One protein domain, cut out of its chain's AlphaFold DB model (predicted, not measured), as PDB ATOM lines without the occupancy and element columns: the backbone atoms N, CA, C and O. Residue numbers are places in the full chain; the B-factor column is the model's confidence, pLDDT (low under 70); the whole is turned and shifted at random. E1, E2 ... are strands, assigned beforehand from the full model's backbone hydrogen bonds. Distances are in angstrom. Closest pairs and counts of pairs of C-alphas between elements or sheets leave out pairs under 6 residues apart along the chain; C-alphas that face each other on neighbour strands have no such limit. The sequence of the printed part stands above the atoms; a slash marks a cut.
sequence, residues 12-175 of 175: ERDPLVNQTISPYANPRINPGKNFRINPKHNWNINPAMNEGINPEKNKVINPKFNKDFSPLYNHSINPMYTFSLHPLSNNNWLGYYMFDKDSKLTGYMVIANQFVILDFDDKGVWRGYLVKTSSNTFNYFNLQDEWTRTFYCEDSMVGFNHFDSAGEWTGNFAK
ATOM      1  N   GLU A  12      77.109  87.807  95.010       92.81
ATOM      2  CA  GLU A  12      77.601  87.168  96.229       92.81
ATOM      3  C   GLU A  12      78.975  87.700  96.658       92.81
ATOM      4  O   GLU A  12      79.322  87.600  97.836       92.81
ATOM      5  N   ARG A  13      79.732  88.265  95.711       92.38
ATOM      6  CA  ARG A  13      81.103  88.771  95.852       92.38
ATOM      7  C   ARG A  13      81.196  90.297  95.802       92.38
ATOM      8  O   ARG A  13      82.289  90.835  95.951       92.38
ATOM      9  N   ASP A  14      80.071  90.983  95.620       95.06
ATOM     10  CA  ASP A  14      79.980  92.439  95.650       95.06
ATOM     11  C   ASP A  14      79.577  92.922  97.061       95.06
ATOM     12  O   ASP A  14      78.442  92.686  97.481       95.06
ATOM     13  N   PRO A  15      80.458  93.602  97.815       94.94
ATOM     14  CA  PRO A  15      80.153  94.092  99.158       94.94
ATOM     15  C   PRO A  15      79.133  95.244  99.209       94.94
ATOM     16  O   PRO A  15      78.608  95.513 100.294       94.94
ATOM     17  N   LEU A  16      78.818  95.910  98.089       93.75
ATOM     18  CA  LEU A  16      77.713  96.876  98.013       93.75
ATOM     19  C   LEU A  16      76.352  96.170  97.984       93.75
ATOM     20  O   LEU A  16      75.382  96.676  98.552       93.75
ATOM     21  N   VAL A  17      76.286  94.994  97.357       94.62
ATOM     22  CA  VAL A  17      75.058  94.192  97.237       94.62
ATOM     23  C   VAL A  17      74.918  93.221  98.411       94.62
ATOM     24  O   VAL A  17      73.859  93.125  99.031       94.62
ATOM     25  N   ASN A  18      75.995  92.517  98.752       95.44
ATOM     26  CA  ASN A  18      76.061  91.550  99.835       95.44
ATOM     27  C   ASN A  18      76.833  92.119 101.033       95.44
ATOM     28  O   ASN A  18      78.022  91.874 101.231       95.44
ATOM     29  N   GLN A  19      76.134  92.818 101.922       94.50
ATOM     30  CA  GLN A  19      76.762  93.425 103.101       94.50
ATOM     31  C   GLN A  19      77.377  92.408 104.080       94.50
ATOM     32  O   GLN A  19      78.201  92.783 104.914       94.50
ATOM     33  N   THR A  20      77.044  91.113 103.986       95.88
ATOM     34  CA  THR A  20      77.637  90.090 104.866       95.88
ATOM     35  C   THR A  20      79.129  89.879 104.605       95.88
ATOM     36  O   THR A  20      79.840  89.426 105.503       95.88
ATOM     37  N   ILE A  21      79.619  90.245 103.417       96.06
ATOM     38  CA  ILE A  21      81.039  90.172 103.057       96.06
ATOM     39  C   ILE A  21      81.763  91.518 103.209       96.06
ATOM     40  O   ILE A  21      82.975  91.575 103.035       96.06
ATOM     41  N   SER A  22      81.069  92.596 103.584       96.75
ATOM     42  CA  SER A  22      81.722  93.874 103.877       96.75
ATOM     43  C   SER A  22      82.173  93.924 105.343       96.75
ATOM     44  O   SER A  22      81.323  93.827 106.236       96.75
ATOM     45  N   PRO A  23      83.467  94.140 105.651       97.12
ATOM     46  CA  PRO A  23      83.919  94.340 107.028       97.12
ATOM     47  C   PRO A  23      83.348  95.606 107.661       97.12
ATOM     48  O   PRO A  23      83.282  95.699 108.883       97.12
ATOM     49  N   TYR A  24      82.853  96.563 106.883       97.12
ATOM     50  CA  TYR A  24      82.192  97.747 107.430       97.12
ATOM     51  C   TYR A  24      80.794  97.446 107.983       97.12
ATOM     52  O   TYR A  24      80.372  98.081 108.952       97.12
ATOM     53  N   ALA A  25      80.113  96.430 107.447       96.38
ATOM     54  CA  ALA A  25      78.782  96.021 107.891       96.38
ATOM     55  C   ALA A  25      78.803  94.783 108.806       96.38
ATOM     56  O   ALA A  25      78.048  94.718 109.777       96.38
ATOM     57  N   ASN A  26      79.685  93.813 108.551       97.19
ATOM     58  CA  ASN A  26      79.747  92.562 109.302       97.19
ATOM     59  C   ASN A  26      80.804  92.617 110.431       97.19
ATOM     60  O   ASN A  26      82.007  92.559 110.166       97.19
ATOM     61  N   PRO A  27      80.392  92.644 111.715       96.94
ATOM     62  CA  PRO A  27      81.316  92.745 112.844       96.94
ATOM     63  C   PRO A  27      82.212  91.514 113.035       96.94
ATOM     64  O   PRO A  27      83.245  91.636 113.686       96.94
ATOM     65  N   ARG A  28      81.851  90.342 112.487       97.56
ATOM     66  CA  ARG A  28      82.682  89.130 112.594       97.56
ATOM     67  C   ARG A  28      83.968  89.244 111.787       97.56
ATOM     68  O   ARG A  28      84.988  88.736 112.229       97.56
ATOM     69  N   ILE A  29      83.918  89.928 110.649       97.44
ATOM     70  CA  ILE A  29      85.057  90.072 109.734       97.44
ATOM     71  C   ILE A  29      85.716  91.460 109.830       97.44
ATOM     72  O   ILE A  29      86.673  91.739 109.119       97.44
ATOM     73  N   ASN A  30      85.222  92.331 110.720       98.00
ATOM     74  CA  ASN A  30      85.755  93.671 110.967       98.00
ATOM     75  C   ASN A  30      86.937  93.625 111.960       98.00
ATOM     76  O   ASN A  30      86.713  93.291 113.129       98.00
ATOM     77  N   PRO A  31      88.160  94.042 111.581       97.19
ATOM     78  CA  PRO A  31      89.310  94.025 112.494       97.19
ATOM     79  C   PRO A  31      89.167  94.931 113.725       97.19
ATOM     80  O   PRO A  31      89.708  94.634 114.787       97.19
ATOM     81  N   GLY A  32      88.420  96.032 113.625       97.12
ATOM     82  CA  GLY A  32      88.142  96.924 114.755       97.12
ATOM     83  C   GLY A  32      87.160  96.346 115.780       97.12
ATOM     84  O   GLY A  32      87.130  96.814 116.916       97.12
ATOM     85  N   LYS A  33      86.365  95.332 115.407       97.50
ATOM     86  CA  LYS A  33      85.361  94.698 116.285       97.50
ATOM     87  C   LYS A  33      85.721  93.262 116.680       97.50
ATOM     88  O   LYS A  33      85.329  92.819 117.756       97.50
ATOM     89  N   ASN A  34      86.466  92.534 115.847       97.31
ATOM     90  CA  ASN A  34      86.931  91.178 116.122       97.31
ATOM     91  C   ASN A  34      88.453  91.152 116.325       97.31
ATOM     92  O   ASN A  34      89.234  91.060 115.381       97.31
ATOM     93  N   PHE A  35      88.889  91.156 117.584       95.19
ATOM     94  CA  PHE A  35      90.315  91.178 117.923       95.19
ATOM     95  C   PHE A  35      91.077  89.897 117.566       95.19
ATOM     96  O   PHE A  35      92.300  89.931 117.487       95.19
ATOM     97  N   ARG A  36      90.392  88.772 117.310       95.38
ATOM     98  CA  ARG A  36      91.066  87.525 116.905       95.38
ATOM     99  C   ARG A  36      91.714  87.642 115.527       95.38
ATOM    100  O   ARG A  36      92.742  87.011 115.302       95.38
ATOM    101  N   ILE A  37      91.129  88.449 114.644       96.31
ATOM    102  CA  ILE A  37      91.617  88.694 113.277       96.31
ATOM    103  C   ILE A  37      92.398  90.011 113.160       96.31
ATOM    104  O   ILE A  37      92.766  90.409 112.060       96.31
ATOM    105  N   ASN A  38      92.629  90.711 114.276       97.25
ATOM    106  CA  ASN A  38      93.357  91.973 114.294       97.25
ATOM    107  C   ASN A  38      94.798  91.750 114.800       97.25
ATOM    108  O   ASN A  38      94.980  91.458 115.985       97.25
ATOM    109  N   PRO A  39      95.827  91.925 113.956       96.94
ATOM    110  CA  PRO A  39      97.224  91.693 114.313       96.94
ATOM    111  C   PRO A  39      97.762  92.663 115.374       96.94
ATOM    112  O   PRO A  39      98.744  92.348 116.047       96.94
ATOM    113  N   LYS A  40      97.116  93.810 115.610       95.38
ATOM    114  CA  LYS A  40      97.457  94.690 116.739       95.38
ATOM    115  C   LYS A  40      97.188  94.030 118.096       95.38
ATOM    116  O   LYS A  40      97.868  94.316 119.078       95.38
ATOM    117  N   HIS A  41      96.207  93.128 118.145       95.31
ATOM    118  CA  HIS A  41      95.785  92.432 119.362       95.31
ATOM    119  C   HIS A  41      96.161  90.946 119.372       95.31
ATOM    120  O   HIS A  41      96.311  90.363 120.444       95.31
ATOM    121  N   ASN A  42      96.343  90.333 118.203       95.62
ATOM    122  CA  ASN A  42      96.764  88.948 118.055       95.62
ATOM    123  C   ASN A  42      98.186  88.880 117.482       95.62
ATOM    124  O   ASN A  42      98.396  88.915 116.272       95.62
ATOM    125  N   TRP A  43      99.178  88.743 118.362       93.62
ATOM    126  CA  TRP A  43     100.591  88.755 117.971       93.62
ATOM    127  C   TRP A  43     100.996  87.574 117.084       93.62
ATOM    128  O   TRP A  43     101.931  87.702 116.301       93.62
ATOM    129  N   ASN A  44     100.276  86.447 117.143       96.19
ATOM    130  CA  ASN A  44     100.596  85.265 116.336       96.19
ATOM    131  C   ASN A  44     100.452  85.519 114.829       96.19
ATOM    132  O   ASN A  44     101.116  84.844 114.045       96.19
ATOM    133  N   ILE A  45      99.612  86.482 114.439       97.00
ATOM    134  CA  ILE A  45      99.350  86.867 113.045       97.00
ATOM    135  C   ILE A  45     100.000  88.210 112.674       97.00
ATOM    136  O   ILE A  45      99.717  88.757 111.615       97.00
ATOM    137  N   ASN A  46     100.859  88.764 113.538       97.56
ATOM    138  CA  ASN A  46     101.546  90.031 113.298       97.56
ATOM    139  C   ASN A  46     103.032  89.799 112.963       97.56
ATOM    140  O   ASN A  46     103.804  89.449 113.860       97.56
ATOM    141  N   PRO A  47     103.476  90.042 111.715       97.69
ATOM    142  CA  PRO A  47     104.877  89.891 111.324       97.69
ATOM    143  C   PRO A  47     105.866  90.758 112.103       97.69
ATOM    144  O   PRO A  47     107.023  90.371 112.239       97.69
ATOM    145  N   ALA A  48     105.461  91.903 112.654       96.88
ATOM    146  CA  ALA A  48     106.354  92.710 113.485       96.88
ATOM    147  C   ALA A  48     106.643  92.058 114.851       96.88
ATOM    148  O   ALA A  48     107.686  92.320 115.442       96.88
ATOM    149  N   MET A  49     105.742  91.196 115.336       96.12
ATOM    150  CA  MET A  49     105.803  90.596 116.677       96.12
ATOM    151  C   MET A  49     106.124  89.096 116.661       96.12
ATOM    152  O   MET A  49     106.567  88.553 117.670       96.12
ATOM    153  N   ASN A  50     105.907  88.416 115.533       97.06
ATOM    154  CA  ASN A  50     106.156  86.988 115.372       97.06
ATOM    155  C   ASN A  50     107.246  86.746 114.317       97.06
ATOM    156  O   ASN A  50     106.998  86.783 113.110       97.06
ATOM    157  N   GLU A  51     108.457  86.436 114.784       96.94
ATOM    158  CA  GLU A  51     109.623  86.182 113.928       96.94
ATOM    159  C   GLU A  51     109.411  85.021 112.947       96.94
ATOM    160  O   GLU A  51     109.940  85.050 111.837       96.94
ATOM    161  N   GLY A  52     108.597  84.026 113.317       97.25
ATOM    162  CA  GLY A  52     108.290  82.874 112.471       97.25
ATOM    163  C   GLY A  52     107.522  83.241 111.201       97.25
ATOM    164  O   GLY A  52     107.583  82.500 110.220       97.25
ATOM    165  N   ILE A  53     106.842  84.389 111.188       97.69
ATOM    166  CA  ILE A  53     106.112  84.903 110.023       97.69
ATOM    167  C   ILE A  53     106.686  86.230 109.506       97.69
ATOM    168  O   ILE A  53     106.119  86.815 108.587       97.69
ATOM    169  N   ASN A  54     107.812  86.695 110.054       98.19
ATOM    170  CA  ASN A  54     108.512  87.898 109.615       98.19
ATOM    171  C   ASN A  54     109.511  87.563 108.490       98.19
ATOM    172  O   ASN A  54     110.471  86.837 108.751       98.19
ATOM    173  N   PRO A  55     109.375  88.106 107.265       97.31
ATOM    174  CA  PRO A  55     110.292  87.796 106.164       97.31
ATOM    175  C   PRO A  55     111.750  88.227 106.377       97.31
ATOM    176  O   PRO A  55     112.653  87.663 105.758       97.31
ATOM    177  N   GLU A  56     112.021  89.226 107.220       97.50
ATOM    178  CA  GLU A  56     113.390  89.661 107.535       97.50
ATOM    179  C   GLU A  56     114.092  88.687 108.500       97.50
ATOM    180  O   GLU A  56     115.322  88.599 108.506       97.50
ATOM    181  N   LYS A  57     113.326  87.933 109.302       97.69
ATOM    182  CA  LYS A  57     113.844  86.968 110.289       97.69
ATOM    183  C   LYS A  57     113.760  85.525 109.796       97.69
ATOM    184  O   LYS A  57     114.714  84.766 109.947       97.69
ATOM    185  N   ASN A  58     112.657  85.159 109.151       97.44
ATOM    186  CA  ASN A  58     112.437  83.846 108.572       97.44
ATOM    187  C   ASN A  58     112.687  83.866 107.056       97.44
ATOM    188  O   ASN A  58     111.829  84.240 106.257       97.44
ATOM    189  N   LYS A  59     113.867  83.398 106.643       95.56
ATOM    190  CA  LYS A  59     114.251  83.347 105.224       95.56
ATOM    191  C   LYS A  59     113.454  82.327 104.405       95.56
ATOM    192  O   LYS A  59     113.387  82.476 103.191       95.56
ATOM    193  N   VAL A  60     112.842  81.321 105.038       96.19
ATOM    194  CA  VAL A  60     112.082  80.265 104.341       96.19
ATOM    195  C   VAL A  60     110.863  80.842 103.621       96.19
ATOM    196  O   VAL A  60     110.513  80.380 102.540       96.19
ATOM    197  N   ILE A  61     110.247  81.879 104.194       96.38
ATOM    198  CA  ILE A  61     109.063  82.560 103.644       96.38
ATOM    199  C   ILE A  61     109.415  83.822 102.841       96.38
ATOM    200  O   ILE A  61     108.519  84.554 102.434       96.38
ATOM    201  N   ASN A  62     110.704  84.121 102.654       97.81
ATOM    202  CA  ASN A  62     111.162  85.325 101.967       97.81
ATOM    203  C   ASN A  62     111.619  84.981 100.535       97.81
ATOM    204  O   ASN A  62     112.640  84.303 100.375       97.81
ATOM    205  N   PRO A  63     110.940  85.490  99.492       97.56
ATOM    206  CA  PRO A  63     111.260  85.219  98.090       97.56
ATOM    207  C   PRO A  63     112.659  85.652  97.633       97.56
ATOM    208  O   PRO A  63     113.193  85.111  96.659       97.56
ATOM    209  N   LYS A  64     113.329  86.570  98.351       96.06
ATOM    210  CA  LYS A  64     114.747  86.870  98.081       96.06
ATOM    211  C   LYS A  64     115.625  85.630  98.258       96.06
ATOM    212  O   LYS A  64     116.589  85.475  97.511       96.06
ATOM    213  N   PHE A  65     115.275  84.748  99.194       96.06
ATOM    214  CA  PHE A  65     116.038  83.544  99.524       96.06
ATOM    215  C   PHE A  65     115.371  82.254  99.033       96.06
ATOM    216  O   PHE A  65     116.075  81.345  98.606       96.06
ATOM    217  N   ASN A  66     114.038  82.174  99.055       96.50
ATOM    218  CA  ASN A  66     113.281  81.022  98.574       96.50
ATOM    219  C   ASN A  66     112.638  81.313  97.210       96.50
ATOM    220  O   ASN A  66     111.580  81.938  97.120       96.50
ATOM    221  N   LYS A  67     113.288  80.854  96.137       95.75
ATOM    222  CA  LYS A  67     112.896  81.173  94.756       95.75
ATOM    223  C   LYS A  67     111.625  80.481  94.284       95.75
ATOM    224  O   LYS A  67     110.996  80.993  93.361       95.75
ATOM    225  N   ASP A  68     111.181  79.428  94.964       96.25
ATOM    226  CA  ASP A  68     109.919  78.755  94.641       96.25
ATOM    227  C   ASP A  68     108.708  79.680  94.832       96.25
ATOM    228  O   ASP A  68     107.687  79.513  94.158       96.25
ATOM    229  N   PHE A  69     108.833  80.673  95.721       97.69
ATOM    230  CA  PHE A  69     107.795  81.662  96.015       97.69
ATOM    231  C   PHE A  69     107.913  82.949  95.203       97.69
ATOM    232  O   PHE A  69     106.997  83.762  95.265       97.69
ATOM    233  N   SER A  70     109.004  83.154  94.458       97.94
ATOM    234  CA  SER A  70     109.157  84.344  93.622       97.94
ATOM    235  C   SER A  70     108.640  84.065  92.212       97.94
ATOM    236  O   SER A  70     109.236  83.255  91.493       97.94
ATOM    237  N   PRO A  71     107.601  84.778  91.745       96.88
ATOM    238  CA  PRO A  71     107.158  84.654  90.365       96.88
ATOM    239  C   PRO A  71     108.217  85.086  89.344       96.88
ATOM    240  O   PRO A  71     108.151  84.672  88.193       96.88
ATOM    241  N   LEU A  72     109.236  85.859  89.730       94.44
ATOM    242  CA  LEU A  72     110.337  86.203  88.822       94.44
ATOM    243  C   LEU A  72     111.193  84.994  88.431       94.44
ATOM    244  O   LEU A  72     111.757  84.978  87.341       94.44
ATOM    245  N   TYR A  73     111.298  84.000  89.314       95.75
ATOM    246  CA  TYR A  73     112.152  82.826  89.120       95.75
ATOM    247  C   TYR A  73     111.348  81.549  88.870       95.75
ATOM    248  O   TYR A  73     111.840  80.627  88.224       95.75
ATOM    249  N   ASN A  74     110.100  81.494  89.339       96.56
ATOM    250  CA  ASN A  74     109.198  80.379  89.113       96.56
ATOM    251  C   ASN A  74     108.133  80.747  88.067       96.56
ATOM    252  O   ASN A  74     107.105  81.350  88.372       96.56
ATOM    253  N   HIS A  75     108.357  80.337  86.816       95.44
ATOM    254  CA  HIS A  75     107.455  80.652  85.702       95.44
ATOM    255  C   HIS A  75     106.044  80.064  85.853       95.44
ATOM    256  O   HIS A  75     105.095  80.633  85.316       95.44
ATOM    257  N   SER A  76     105.882  78.969  86.606       96.31
ATOM    258  CA  SER A  76     104.564  78.341  86.808       96.31
ATOM    259  C   SER A  76     103.586  79.225  87.588       96.31
ATOM    260  O   SER A  76     102.378  79.056  87.463       96.31
ATOM    261  N   ILE A  77     104.104  80.189  88.355       96.81
ATOM    262  CA  ILE A  77     103.316  81.169  89.113       96.81
ATOM    263  C   ILE A  77     103.460  82.589  88.558       96.81
ATOM    264  O   ILE A  77     102.985  83.540  89.169       96.81
ATOM    265  N   ASN A  78     104.128  82.757  87.416       97.19
ATOM    266  CA  ASN A  78     104.327  84.058  86.798       97.19
ATOM    267  C   ASN A  78     103.206  84.350  85.787       97.19
ATOM    268  O   ASN A  78     103.074  83.612  84.804       97.19
ATOM    269  N   PRO A  79     102.438  85.440  85.957       95.19
ATOM    270  CA  PRO A  79     101.310  85.735  85.078       95.19
ATOM    271  C   PRO A  79     101.716  86.158  83.660       95.19
ATOM    272  O   PRO A  79     100.893  86.087  82.751       95.19
ATOM    273  N   MET A  80     102.976  86.543  83.440       93.56
ATOM    274  CA  MET A  80     103.503  86.868  82.108       93.56
ATOM    275  C   MET A  80     103.800  85.621  81.269       93.56
ATOM    276  O   MET A  80     103.823  85.702  80.044       93.56
ATOM    277  N   TYR A  81     104.025  84.475  81.916       93.69
ATOM    278  CA  TYR A  81     104.274  83.194  81.245       93.69
ATOM    279  C   TYR A  81     103.063  82.254  81.305       93.69
ATOM    280  O   TYR A  81     102.936  81.361  80.470       93.69
ATOM    281  N   THR A  82     102.159  82.470  82.264       92.44
ATOM    282  CA  THR A  82     100.993  81.620  82.513       92.44
ATOM    283  C   THR A  82      99.707  82.444  82.413       92.44
ATOM    284  O   THR A  82      99.205  82.967  83.405       92.44
ATOM    285  N   PHE A  83      99.140  82.540  81.206       87.62
ATOM    286  CA  PHE A  83      97.972  83.391  80.913       87.62
ATOM    287  C   PHE A  83      96.724  83.090  81.751       87.62
ATOM    288  O   PHE A  83      95.912  83.985  81.979       87.62
ATOM    289  N   SER A  84      96.559  81.854  82.234       91.75
ATOM    290  CA  SER A  84      95.435  81.487  83.105       91.75
ATOM    291  C   SER A  84      95.461  82.202  84.461       91.75
ATOM    292  O   SER A  84      94.421  82.261  85.117       91.75
ATOM    293  N   LEU A  85      96.609  82.765  84.855       95.12
ATOM    294  CA  LEU A  85      96.787  83.552  86.076       95.12
ATOM    295  C   LEU A  85      96.487  85.048  85.887       95.12
ATOM    296  O   LEU A  85      96.574  85.804  86.851       95.12
ATOM    297  N   HIS A  86      96.146  85.492  84.673       95.00
ATOM    298  CA  HIS A  86      95.813  86.890  84.409       95.00
ATOM    299  C   HIS A  86      94.289  87.120  84.503       95.00
ATOM    300  O   HIS A  86      93.542  86.556  83.696       95.00
ATOM    301  N   PRO A  87      93.804  87.970  85.432       92.12
ATOM    302  CA  PRO A  87      92.386  88.036  85.811       92.12
ATOM    303  C   PRO A  87      91.461  88.597  84.723       92.12
ATOM    304  O   PRO A  87      90.263  88.340  84.749       92.12
ATOM    305  N   LEU A  88      92.008  89.355  83.765       89.94
ATOM    306  CA  LEU A  88      91.244  89.924  82.645       89.94
ATOM    307  C   LEU A  88      91.353  89.111  81.348       89.94
ATOM    308  O   LEU A  88      90.650  89.395  80.383       89.94
ATOM    309  N   SER A  89      92.246  88.118  81.303       84.50
ATOM    310  CA  SER A  89      92.463  87.283  80.108       84.50
ATOM    311  C   SER A  89      91.791  85.914  80.227       84.50
ATOM    312  O   SER A  89      91.642  85.200  79.240       84.50
ATOM    313  N   ASN A  90      91.400  85.540  81.441       80.69
ATOM    314  CA  ASN A  90      90.731  84.297  81.783       80.69
ATOM    315  C   ASN A  90      89.583  84.652  82.726       80.69
ATOM    316  O   ASN A  90      89.834  85.363  83.679       80.69
ATOM    317  N   ASN A  91      88.366  84.148  82.523       80.38
ATOM    318  CA  ASN A  91      87.246  84.399  83.448       80.38
ATOM    319  C   ASN A  91      87.130  83.335  84.557       80.38
ATOM    320  O   ASN A  91      86.309  83.472  85.457       80.38
ATOM    321  N   ASN A  92      87.956  82.283  84.504       86.00
ATOM    322  CA  ASN A  92      87.953  81.155  85.441       86.00
ATOM    323  C   ASN A  92      89.163  81.179  86.393       86.00
ATOM    324  O   ASN A  92      89.636  80.128  86.827       86.00
ATOM    325  N   TRP A  93      89.726  82.356  86.668       91.56
ATOM    326  CA  TRP A  93      90.769  82.477  87.684       91.56
ATOM    327  C   TRP A  93      90.187  82.207  89.077       91.56
ATOM    328  O   TRP A  93      89.008  82.440  89.345       91.56
ATOM    329  N   LEU A  94      91.030  81.707  89.977       94.38
ATOM    330  CA  LEU A  94      90.673  81.485  91.374       94.38
ATOM    331  C   LEU A  94      91.265  82.603  92.221       94.38
ATOM    332  O   LEU A  94      92.445  82.918  92.075       94.38
ATOM    333  N   GLY A  95      90.474  83.181  93.121       96.00
ATOM    334  CA  GLY A  95      90.956  84.202  94.041       96.00
ATOM    335  C   GLY A  95      89.890  85.208  94.458       96.00
ATOM    336  O   GLY A  95      88.708  84.871  94.505       96.00
ATOM    337  N   TYR A  96      90.311  86.437  94.750       97.31
ATOM    338  CA  TYR A  96      89.532  87.468  95.434       97.31
ATOM    339  C   TYR A  96      89.503  88.783  94.641       97.31
ATOM    340  O   TYR A  96      90.480  89.145  93.994       97.31
ATOM    341  N   TYR A  97      88.401  89.516  94.699       97.56
ATOM    342  CA  TYR A  97      88.321  90.925  94.337       97.56
ATOM    343  C   TYR A  97      88.780  91.759  95.528       97.56
ATOM    344  O   TYR A  97      88.441  91.443  96.667       97.56
ATOM    345  N   MET A  98      89.548  92.816  95.286       98.19
ATOM    346  CA  MET A  98      89.962  93.751  96.331       98.19
ATOM    347  C   MET A  98      89.082  94.983  96.337       98.19
ATOM    348  O   MET A  98      88.719  95.504  95.285       98.19
ATOM    349  N   PHE A  99      88.809  95.479  97.535       98.25
ATOM    350  CA  PHE A  99      87.955  96.626  97.762       98.25
ATOM    351  C   PHE A  99      88.622  97.614  98.708       98.25
ATOM    352  O   PHE A  99      89.357  97.221  99.621       98.25
ATOM    353  N   ASP A 100      88.356  98.896  98.481       97.44
ATOM    354  CA  ASP A 100      88.654  99.941  99.454       97.44
ATOM    355  C   ASP A 100      87.547 100.063 100.515       97.44
ATOM    356  O   ASP A 100      86.565  99.313 100.539       97.44
ATOM    357  N   LYS A 101      87.704 101.045 101.404       95.06
ATOM    358  CA  LYS A 101      86.767 101.323 102.497       95.06
ATOM    359  C   LYS A 101      85.335 101.640 102.053       95.06
ATOM    360  O   LYS A 101      84.404 101.475 102.837       95.06
ATOM    361  N   ASP A 102      85.179 102.122 100.824       95.12
ATOM    362  CA  ASP A 102      83.910 102.539 100.239       95.12
ATOM    363  C   ASP A 102      83.322 101.412  99.367       95.12
ATOM    364  O   ASP A 102      82.369 101.630  98.619       95.12
ATOM    365  N   SER A 103      83.870 100.192  99.484       95.06
ATOM    366  CA  SER A 103      83.499  99.009  98.703       95.06
ATOM    367  C   SER A 103      83.742  99.172  97.198       95.06
ATOM    368  O   SER A 103      83.154  98.447  96.395       95.06
ATOM    369  N   LYS A 104      84.617 100.095  96.786       95.44
ATOM    370  CA  LYS A 104      84.998 100.242  95.381       95.44
ATOM    371  C   LYS A 104      86.053  99.201  95.025       95.44
ATOM    372  O   LYS A 104      87.023  99.027  95.759       95.44
ATOM    373  N   LEU A 105      85.881  98.539  93.882       96.56
ATOM    374  CA  LEU A 105      86.868  97.606  93.341       96.56
ATOM    375  C   LEU A 105      88.214  98.316  93.112       96.56
ATOM    376  O   LEU A 105      88.273  99.345  92.441       96.56
ATOM    377  N   THR A 106      89.294  97.747  93.647       97.38
ATOM    378  CA  THR A 106      90.674  98.250  93.507       97.38
ATOM    379  C   THR A 106      91.623  97.257  92.836       97.38
ATOM    380  O   THR A 106      92.792  97.584  92.596       97.38
ATOM    381  N   GLY A 107      91.136  96.048  92.535       97.31
ATOM    382  CA  GLY A 107      91.860  95.063  91.744       97.31
ATOM    383  C   GLY A 107      91.502  93.613  92.044       97.31
ATOM    384  O   GLY A 107      90.439  93.315  92.593       97.31
ATOM    385  N   TYR A 108      92.423  92.714  91.699       97.69
ATOM    386  CA  TYR A 108      92.255  91.265  91.792       97.69
ATOM    387  C   TYR A 108      93.430  90.601  92.509       97.69
ATOM    388  O   TYR A 108      94.593  90.894  92.240       97.69
ATOM    389  N   MET A 109      93.119  89.647  93.372       98.12
ATOM    390  CA  MET A 109      94.059  88.707  93.960       98.12
ATOM    391  C   MET A 109      93.869  87.342  93.315       98.12
ATOM    392  O   MET A 109      92.831  86.724  93.521       98.12
ATOM    393  N   VAL A 110      94.855  86.847  92.571       98.19
ATOM    394  CA  VAL A 110      94.769  85.561  91.862       98.19
ATOM    395  C   VAL A 110      95.635  84.517  92.553       98.19
ATOM    396  O   VAL A 110      96.843  84.683  92.688       98.19
ATOM    397  N   ILE A 111      95.036  83.414  92.981       97.81
ATOM    398  CA  ILE A 111      95.737  82.289  93.597       97.81
ATOM    399  C   ILE A 111      96.570  81.593  92.515       97.81
ATOM    400  O   ILE A 111      96.019  80.954  91.620       97.81
ATOM    401  N   ALA A 112      97.898  81.696  92.604       97.62
ATOM    402  CA  ALA A 112      98.805  81.011  91.686       97.62
ATOM    403  C   ALA A 112      99.106  79.583  92.149       97.62
ATOM    404  O   ALA A 112      99.194  78.662  91.342       97.62
ATOM    405  N   ASN A 113      99.245  79.389  93.463       97.06
ATOM    406  CA  ASN A 113      99.321  78.078  94.100       97.06
ATOM    407  C   ASN A 113      98.917  78.184  95.585       97.06
ATOM    408  O   ASN A 113      98.436  79.217  96.041       97.06
ATOM    409  N   GLN A 114      99.132  77.123  96.366       95.50
ATOM    410  CA  GLN A 114      98.773  77.087  97.793       95.50
ATOM    411  C   GLN A 114      99.541  78.078  98.696       95.50
ATOM    412  O   GLN A 114      99.145  78.282  99.845       95.50
ATOM    413  N   PHE A 115     100.639  78.664  98.209       97.19
ATOM    414  CA  PHE A 115     101.503  79.580  98.959       97.19
ATOM    415  C   PHE A 115     101.521  81.000  98.395       97.19
ATOM    416  O   PHE A 115     101.797  81.927  99.152       97.19
ATOM    417  N   VAL A 116     101.254  81.182  97.101       98.44
ATOM    418  CA  VAL A 116     101.419  82.459  96.405       98.44
ATOM    419  C   VAL A 116     100.103  82.935  95.806       98.44
ATOM    420  O   VAL A 116      99.442  82.210  95.057       98.44
ATOM    421  N   ILE A 117      99.766  84.187  96.103       98.62
ATOM    422  CA  ILE A 117      98.645  84.920  95.508       98.62
ATOM    423  C   ILE A 117      99.216  86.139  94.786       98.62
ATOM    424  O   ILE A 117      99.972  86.904  95.369       98.62
ATOM    425  N   LEU A 118      98.881  86.328  93.520       98.62
ATOM    426  CA  LEU A 118      99.301  87.466  92.709       98.62
ATOM    427  C   LEU A 118      98.353  88.641  92.923       98.62
ATOM    428  O   LEU A 118      97.148  88.439  93.023       98.62
ATOM    429  N   ASP A 119      98.890  89.856  92.957       98.56
ATOM    430  CA  ASP A 119      98.130  91.092  93.131       98.56
ATOM    431  C   ASP A 119      98.124  91.915  91.837       98.56
ATOM    432  O   ASP A 119      99.183  92.272  91.312       98.56
ATOM    433  N   PHE A 120      96.930  92.238  91.350       98.31
ATOM    434  CA  PHE A 120      96.689  93.067  90.175       98.31
ATOM    435  C   PHE A 120      95.822  94.268  90.540       98.31
ATOM    436  O   PHE A 120      94.935  94.151  91.383       98.31
ATOM    437  N   ASP A 121      96.024  95.403  89.874       97.62
ATOM    438  CA  ASP A 121      95.074  96.517  89.956       97.62
ATOM    439  C   ASP A 121      93.767  96.247  89.191       97.62
ATOM    440  O   ASP A 121      93.579  95.198  88.570       97.62
ATOM    441  N   ASP A 122      92.840  97.204  89.249       95.25
ATOM    442  CA  ASP A 122      91.538  97.171  88.571       95.25
ATOM    443  C   ASP A 122      91.644  97.162  87.036       95.25
ATOM    444  O   ASP A 122      90.668  96.875  86.346       95.25
ATOM    445  N   LYS A 123      92.837  97.413  86.489       95.06
ATOM    446  CA  LYS A 123      93.153  97.355  85.057       95.06
ATOM    447  C   LYS A 123      93.937  96.096  84.682       95.06
ATOM    448  O   LYS A 123      94.326  95.950  83.524       95.06
ATOM    449  N   GLY A 124      94.163  95.184  85.629       94.62
ATOM    450  CA  GLY A 124      94.918  93.953  85.413       94.62
ATOM    451  C   GLY A 124      96.433  94.154  85.352       94.62
ATOM    452  O   GLY A 124      97.143  93.261  84.903       94.62
ATOM    453  N   VAL A 125      96.965  95.294  85.798       96.81
ATOM    454  CA  VAL A 125      98.415  95.490  85.903       96.81
ATOM    455  C   VAL A 125      98.920  94.743  87.130       96.81
ATOM    456  O   VAL A 125      98.467  94.989  88.246       96.81
ATOM    457  N   TRP A 126      99.872  93.830  86.932       98.00
ATOM    458  CA  TRP A 126     100.510  93.086  88.017       98.00
ATOM    459  C   TRP A 126     101.349  94.033  88.890       98.00
ATOM    460  O   TRP A 126     102.237  94.716  88.384       98.00
ATOM    461  N   ARG A 127     101.062  94.091  90.196       98.00
ATOM    462  CA  ARG A 127     101.685  95.028  91.154       98.00
ATOM    463  C   ARG A 127     102.640  94.358  92.132       98.00
ATOM    464  O   ARG A 127     103.583  94.983  92.617       98.00
ATOM    465  N   GLY A 128     102.383  93.094  92.441       98.44
ATOM    466  CA  GLY A 128     103.079  92.379  93.495       98.44
ATOM    467  C   GLY A 128     102.485  91.002  93.725       98.44
ATOM    468  O   GLY A 128     101.742  90.464  92.900       98.44
ATOM    469  N   TYR A 129     102.833  90.406  94.853       98.81
ATOM    470  CA  TYR A 129     102.329  89.097  95.229       98.81
ATOM    471  C   TYR A 129     102.442  88.886  96.734       98.81
ATOM    472  O   TYR A 129     103.195  89.549  97.443       98.81
ATOM    473  N   LEU A 130     101.650  87.957  97.234       98.75
ATOM    474  CA  LEU A 130     101.547  87.608  98.628       98.75
ATOM    475  C   LEU A 130     102.137  86.218  98.836       98.75
ATOM    476  O   LEU A 130     101.887  85.321  98.031       98.75
ATOM    477  N   VAL A 131     102.855  86.028  99.941       98.62
ATOM    478  CA  VAL A 131     103.381  84.721 100.352       98.62
ATOM    479  C   VAL A 131     102.752  84.300 101.669       98.62
ATOM    480  O   VAL A 131     102.830  85.013 102.674       98.62
ATOM    481  N   LYS A 132     102.138  83.119 101.653       98.00
ATOM    482  CA  LYS A 132     101.493  82.486 102.798       98.00
ATOM    483  C   LYS A 132     102.514  82.107 103.866       98.00
ATOM    484  O   LYS A 132     103.567  81.543 103.580       98.00
ATOM    485  N   THR A 133     102.158  82.352 105.118       97.25
ATOM    486  CA  THR A 133     102.929  81.948 106.299       97.25
ATOM    487  C   THR A 133     102.235  80.808 107.047       97.25
ATOM    488  O   THR A 133     101.088  80.461 106.763       97.25
ATOM    489  N   SER A 134     102.905  80.239 108.053       92.06
ATOM    490  CA  SER A 134     102.360  79.153 108.885       92.06
ATOM    491  C   SER A 134     101.103  79.532 109.681       92.06
ATOM    492  O   SER A 134     100.383  78.647 110.132       92.06
ATOM    493  N   SER A 135     100.823  80.828 109.843       89.38
ATOM    494  CA  SER A 135      99.655  81.343 110.572       89.38
ATOM    495  C   SER A 135      98.455  81.670 109.672       89.38
ATOM    496  O   SER A 135      97.510  82.296 110.139       89.38
ATOM    497  N   ASN A 136      98.516  81.326 108.377       85.81
ATOM    498  CA  ASN A 136      97.614  81.838 107.332       85.81
ATOM    499  C   ASN A 136      97.596  83.379 107.204       85.81
ATOM    500  O   ASN A 136      96.719  83.946 106.560       85.81
ATOM    501  N   THR A 137      98.596  84.065 107.762       96.44
ATOM    502  CA  THR A 137      98.930  85.445 107.383       96.44
ATOM    503  C   THR A 137      99.693  85.424 106.066       96.44
ATOM    504  O   THR A 137     100.472  84.500 105.821       96.44
ATOM    505  N   PHE A 138      99.513  86.445 105.242       98.50
ATOM    506  CA  PHE A 138     100.146  86.574 103.939       98.50
ATOM    507  C   PHE A 138     100.972  87.860 103.874       98.50
ATOM    508  O   PHE A 138     100.424  88.957 103.942       98.50
ATOM    509  N   ASN A 139     102.290  87.744 103.726       98.75
ATOM    510  CA  ASN A 139     103.170  88.908 103.588       98.75
ATOM    511  C   ASN A 139     103.155  89.418 102.147       98.75
ATOM    512  O   ASN A 139     103.271  88.610 101.228       98.75
ATOM    513  N   TYR A 140     103.046  90.734 101.950       98.75
ATOM    514  CA  TYR A 140     102.979  91.336 100.618       98.75
ATOM    515  C   TYR A 140     104.356  91.785 100.120       98.75
ATOM    516  O   TYR A 140     105.039  92.581 100.775       98.75
ATOM    517  N   PHE A 141     104.749  91.297  98.948       98.75
ATOM    518  CA  PHE A 141     106.008  91.586  98.275       98.75
ATOM    519  C   PHE A 141     105.763  92.346  96.974       98.75
ATOM    520  O   PHE A 141     104.805  92.082  96.246       98.75
ATOM    521  N   ASN A 142     106.655  93.287  96.674       98.31
ATOM    522  CA  ASN A 142     106.677  93.953  95.377       98.31
ATOM    523  C   ASN A 142     107.303  93.046  94.297       98.31
ATOM    524  O   ASN A 142     107.786  91.942  94.561       98.31
ATOM    525  N   LEU A 143     107.355  93.547  93.063       97.19
ATOM    526  CA  LEU A 143     107.946  92.846  91.918       97.19
ATOM    527  C   LEU A 143     109.482  92.755  91.948       97.19
ATOM    528  O   LEU A 143     110.077  92.360  90.954       97.19
ATOM    529  N   GLN A 144     110.138  93.144  93.041       97.06
ATOM    530  CA  GLN A 144     111.583  93.019  93.262       97.06
ATOM    531  C   GLN A 144     111.890  92.073  94.438       97.06
ATOM    532  O   GLN A 144     112.987  92.102  95.001       97.06
ATOM    533  N   ASP A 145     110.922  91.228  94.813       97.69
ATOM    534  CA  ASP A 145     110.981  90.318  95.962       97.69
ATOM    535  C   ASP A 145     111.153  91.049  97.307       97.69
ATOM    536  O   ASP A 145     111.619  90.474  98.291       97.69
ATOM    537  N   GLU A 146     110.805  92.330  97.394       97.88
ATOM    538  CA  GLU A 146     110.963  93.106  98.622       97.88
ATOM    539  C   GLU A 146     109.673  93.117  99.418       97.88
ATOM    540  O   GLU A 146     108.606  93.460  98.905       97.88
ATOM    541  N   TRP A 147     109.777  92.752 100.695       98.31
ATOM    542  CA  TRP A 147     108.644  92.836 101.598       98.31
ATOM    543  C   TRP A 147     108.248  94.301 101.771       98.31
ATOM    544  O   TRP A 147     109.029  95.121 102.248       98.31
ATOM    545  N   THR A 148     107.006  94.617 101.422       98.31
ATOM    546  CA  THR A 148     106.436  95.971 101.526       98.31
ATOM    547  C   THR A 148     106.156  96.399 102.964       98.31
ATOM    548  O   THR A 148     105.699  97.513 103.200       98.31
ATOM    549  N   ARG A 149     106.381  95.492 103.926       98.06
ATOM    550  CA  ARG A 149     105.987  95.596 105.337       98.06
ATOM    551  C   ARG A 149     104.485  95.587 105.587       98.06
ATOM    552  O   ARG A 149     104.072  95.647 106.736       98.06
ATOM    553  N   THR A 150     103.679  95.453 104.540       98.50
ATOM    554  CA  THR A 150     102.243  95.219 104.663       98.50
ATOM    555  C   THR A 150     101.938  93.734 104.542       98.50
ATOM    556  O   THR A 150     102.748  92.938 104.044       98.50
ATOM    557  N   PHE A 151     100.776  93.342 105.046       98.69
ATOM    558  CA  PHE A 151     100.372  91.948 105.087       98.69
ATOM    559  C   PHE A 151      98.853  91.819 105.165       98.69
ATOM    560  O   PHE A 151      98.137  92.772 105.466       98.69
ATOM    561  N   TYR A 152      98.361  90.626 104.866       98.62
ATOM    562  CA  TYR A 152      96.946  90.296 104.856       98.62
ATOM    563  C   TYR A 152      96.670  89.191 105.868       98.62
ATOM    564  O   TYR A 152      97.410  88.206 105.935       98.62
ATOM    565  N   CYS A 153      95.598  89.340 106.639       98.00
ATOM    566  CA  CYS A 153      95.125  88.308 107.562       98.00
ATOM    567  C   CYS A 153      93.750  87.815 107.118       98.00
ATOM    568  O   CYS A 153      92.912  88.621 106.707       98.00
ATOM    569  N   GLU A 154      93.513  86.508 107.231       96.94
ATOM    570  CA  GLU A 154      92.191  85.918 107.006       96.94
ATOM    571  C   GLU A 154      91.151  86.551 107.934       96.94
ATOM    572  O   GLU A 154      91.387  86.775 109.123       96.94
ATOM    573  N   ASP A 155      89.969  86.827 107.393       95.06
ATOM    574  CA  ASP A 155      88.936  87.578 108.102       95.06
ATOM    575  C   ASP A 155      87.966  86.716 108.923       95.06
ATOM    576  O   ASP A 155      86.925  87.203 109.356       95.06
ATOM    577  N   SER A 156      88.321  85.453 109.189       91.38
ATOM    578  CA  SER A 156      87.508  84.399 109.830       91.38
ATOM    579  C   SER A 156      86.359  83.822 108.996       91.38
ATOM    580  O   SER A 156      85.674  82.908 109.458       91.38
ATOM    581  N   MET A 157      86.158  84.308 107.772       93.56
ATOM    582  CA  MET A 157      85.282  83.702 106.773       93.56
ATOM    583  C   MET A 157      86.103  83.382 105.513       93.56
ATOM    584  O   MET A 157      87.155  82.757 105.599       93.56
ATOM    585  N   VAL A 158      85.606  83.771 104.336       90.19
ATOM    586  CA  VAL A 158      86.300  83.652 103.054       90.19
ATOM    587  C   VAL A 158      86.709  85.061 102.643       90.19
ATOM    588  O   VAL A 158      85.849  85.851 102.243       90.19
ATOM    589  N   GLY A 159      87.985  85.396 102.821       95.88
ATOM    590  CA  GLY A 159      88.531  86.712 102.499       95.88
ATOM    591  C   GLY A 159      89.660  87.150 103.424       95.88
ATOM    592  O   GLY A 159      90.072  86.421 104.333       95.88
ATOM    593  N   PHE A 160      90.148  88.363 103.182       97.94
ATOM    594  CA  PHE A 160      91.268  88.945 103.916       97.94
ATOM    595  C   PHE A 160      91.037  90.412 104.263       97.94
ATOM    596  O   PHE A 160      90.386  91.138 103.515       97.94
ATOM    597  N   ASN A 161      91.672  90.867 105.342       98.44
ATOM    598  CA  ASN A 161      91.857  92.285 105.653       98.44
ATOM    599  C   ASN A 161      93.329  92.678 105.460       98.44
ATOM    600  O   ASN A 161      94.221  91.898 105.796       98.44
ATOM    601  N   HIS A 162      93.578  93.881 104.935       98.62
ATOM    602  CA  HIS A 162      94.924  94.403 104.664       98.62
ATOM    603  C   HIS A 162      95.432  95.290 105.799       98.62
ATOM    604  O   HIS A 162      94.769  96.258 106.180       98.62
ATOM    605  N   PHE A 163      96.631  95.007 106.294       98.69
ATOM    606  CA  PHE A 163      97.253  95.709 107.410       98.69
ATOM    607  C   PHE A 163      98.587  96.331 107.017       98.69
ATOM    608  O   PHE A 163      99.341  95.788 106.202       98.69
ATOM    609  N   ASP A 164      98.878  97.476 107.626       98.19
ATOM    610  CA  ASP A 164     100.174  98.131 107.510       98.19
ATOM    611  C   ASP A 164     101.234  97.487 108.422       98.19
ATOM    612  O   ASP A 164     100.975  96.523 109.144       98.19
ATOM    613  N   SER A 165     102.445  98.045 108.423       96.38
ATOM    614  CA  SER A 165     103.559  97.527 109.223       96.38
ATOM    615  C   SER A 165     103.364  97.613 110.738       96.38
ATOM    616  O   SER A 165     104.065  96.923 111.473       96.38
ATOM    617  N   ALA A 166     102.458  98.472 111.213       95.31
ATOM    618  CA  ALA A 166     102.111  98.586 112.626       95.31
ATOM    619  C   ALA A 166     100.980  97.617 113.025       95.31
ATOM    620  O   ALA A 166     100.668  97.483 114.209       95.31
ATOM    621  N   GLY A 167     100.390  96.909 112.056       96.81
ATOM    622  CA  GLY A 167      99.219  96.069 112.266       96.81
ATOM    623  C   GLY A 167      97.918  96.867 112.341       96.81
ATOM    624  O   GLY A 167      96.923  96.342 112.843       96.81
ATOM    625  N   GLU A 168      97.901  98.113 111.861       97.50
ATOM    626  CA  GLU A 168      96.666  98.878 111.709       97.50
ATOM    627  C   GLU A 168      95.938  98.434 110.442       97.50
ATOM    628  O   GLU A 168      96.545  98.206 109.391       97.50
ATOM    629  N   TRP A 169      94.615  98.295 110.534       98.06
ATOM    630  CA  TRP A 169      93.802  97.971 109.368       98.06
ATOM    631  C   TRP A 169      93.766  99.171 108.423       98.06
ATOM    632  O   TRP A 169      93.360 100.264 108.812       98.06
ATOM    633  N   THR A 170      94.148  98.956 107.167       97.94
ATOM    634  CA  THR A 170      94.182 100.011 106.138       97.94
ATOM    635  C   THR A 170      92.788 100.426 105.659       97.94
ATOM    636  O   THR A 170      92.637 101.445 104.989       97.94
ATOM    637  N   GLY A 171      91.770  99.624 105.982       97.38
ATOM    638  CA  GLY A 171      90.426  99.722 105.424       97.38
ATOM    639  C   GLY A 171      90.224  98.903 104.147       97.38
ATOM    640  O   GLY A 171      89.086  98.637 103.773       97.38
ATOM    641  N   ASN A 172      91.306  98.439 103.517       98.25
ATOM    642  CA  ASN A 172      91.216  97.571 102.350       98.25
ATOM    643  C   ASN A 172      90.960  96.117 102.768       98.25
ATOM    644  O   ASN A 172      91.413  95.652 103.827       98.25
ATOM    645  N   PHE A 173      90.243  95.391 101.918       98.44
ATOM    646  CA  PHE A 173      89.885  93.991 102.132       98.44
ATOM    647  C   PHE A 173      89.694  93.254 100.801       98.44
ATOM    648  O   PHE A 173      89.615  93.880  99.746       98.44
ATOM    649  N   ALA A 174      89.639  91.922 100.838       98.12
ATOM    650  CA  ALA A 174      89.503  91.084  99.646       98.12
ATOM    651  C   ALA A 174      88.430  89.995  99.815       98.12
ATOM    652  O   ALA A 174      88.388  89.357 100.872       98.12
ATOM    653  N   LYS A 175      87.587  89.780  98.786       96.25
ATOM    654  CA  LYS A 175      86.418  88.872  98.781       96.25
ATOM    655  C   LYS A 175      86.182  88.081  97.491       96.25
ATOM    656  O   LYS A 175      86.550  88.520  96.386       96.25
TER     657      LYS A 175
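What this domain is: This is residues 12 to 175 of the 175 residues of an uncharacterized protein of Flavihumibacter sp. ZG627 (UniProt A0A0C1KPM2). Little here is regular structure: a long stretch, residues 12 to 94, wraps round a closed antiparallel barrel, E1 to E8. The printed part has 164 residues, 49 in strands, and no named helix: all strand. It is compact, radius of gyration of the C-alphas 15.1 A, spanning 40 by 38 by 19 A.

How they stand to each other: After residue 94, E1, residues 95 to 99, E2, 105 to 111, E3, 116 to 121, E4, 126 to 132, E5, 137 to 142, E6, 147 to 154, E7, 160 to 163, and E8, 169 to 174, make a meander, each strand the antiparallel neighbour of the one before. Find N 96 and O 109 in the hairpin E1 and E2, and N 99 and O 173 between neighbours E8 and E1, each pair within hydrogen-bond range at 2.8 A.

Where its parts are: Find C-alpha 95 of E1 at (90.956, 84.202, 94.041) and C-alpha 174, ending E8, at (89.503, 91.084, 99.646). E6, 18.6 A long, bends by 59 degrees at residue 150.

The domain as a whole: C-alphas 17 and 65 are farthest apart, 42.4 A. The strands' links are tight; the printed part has no cut, and no printed residue is under pLDDT 70.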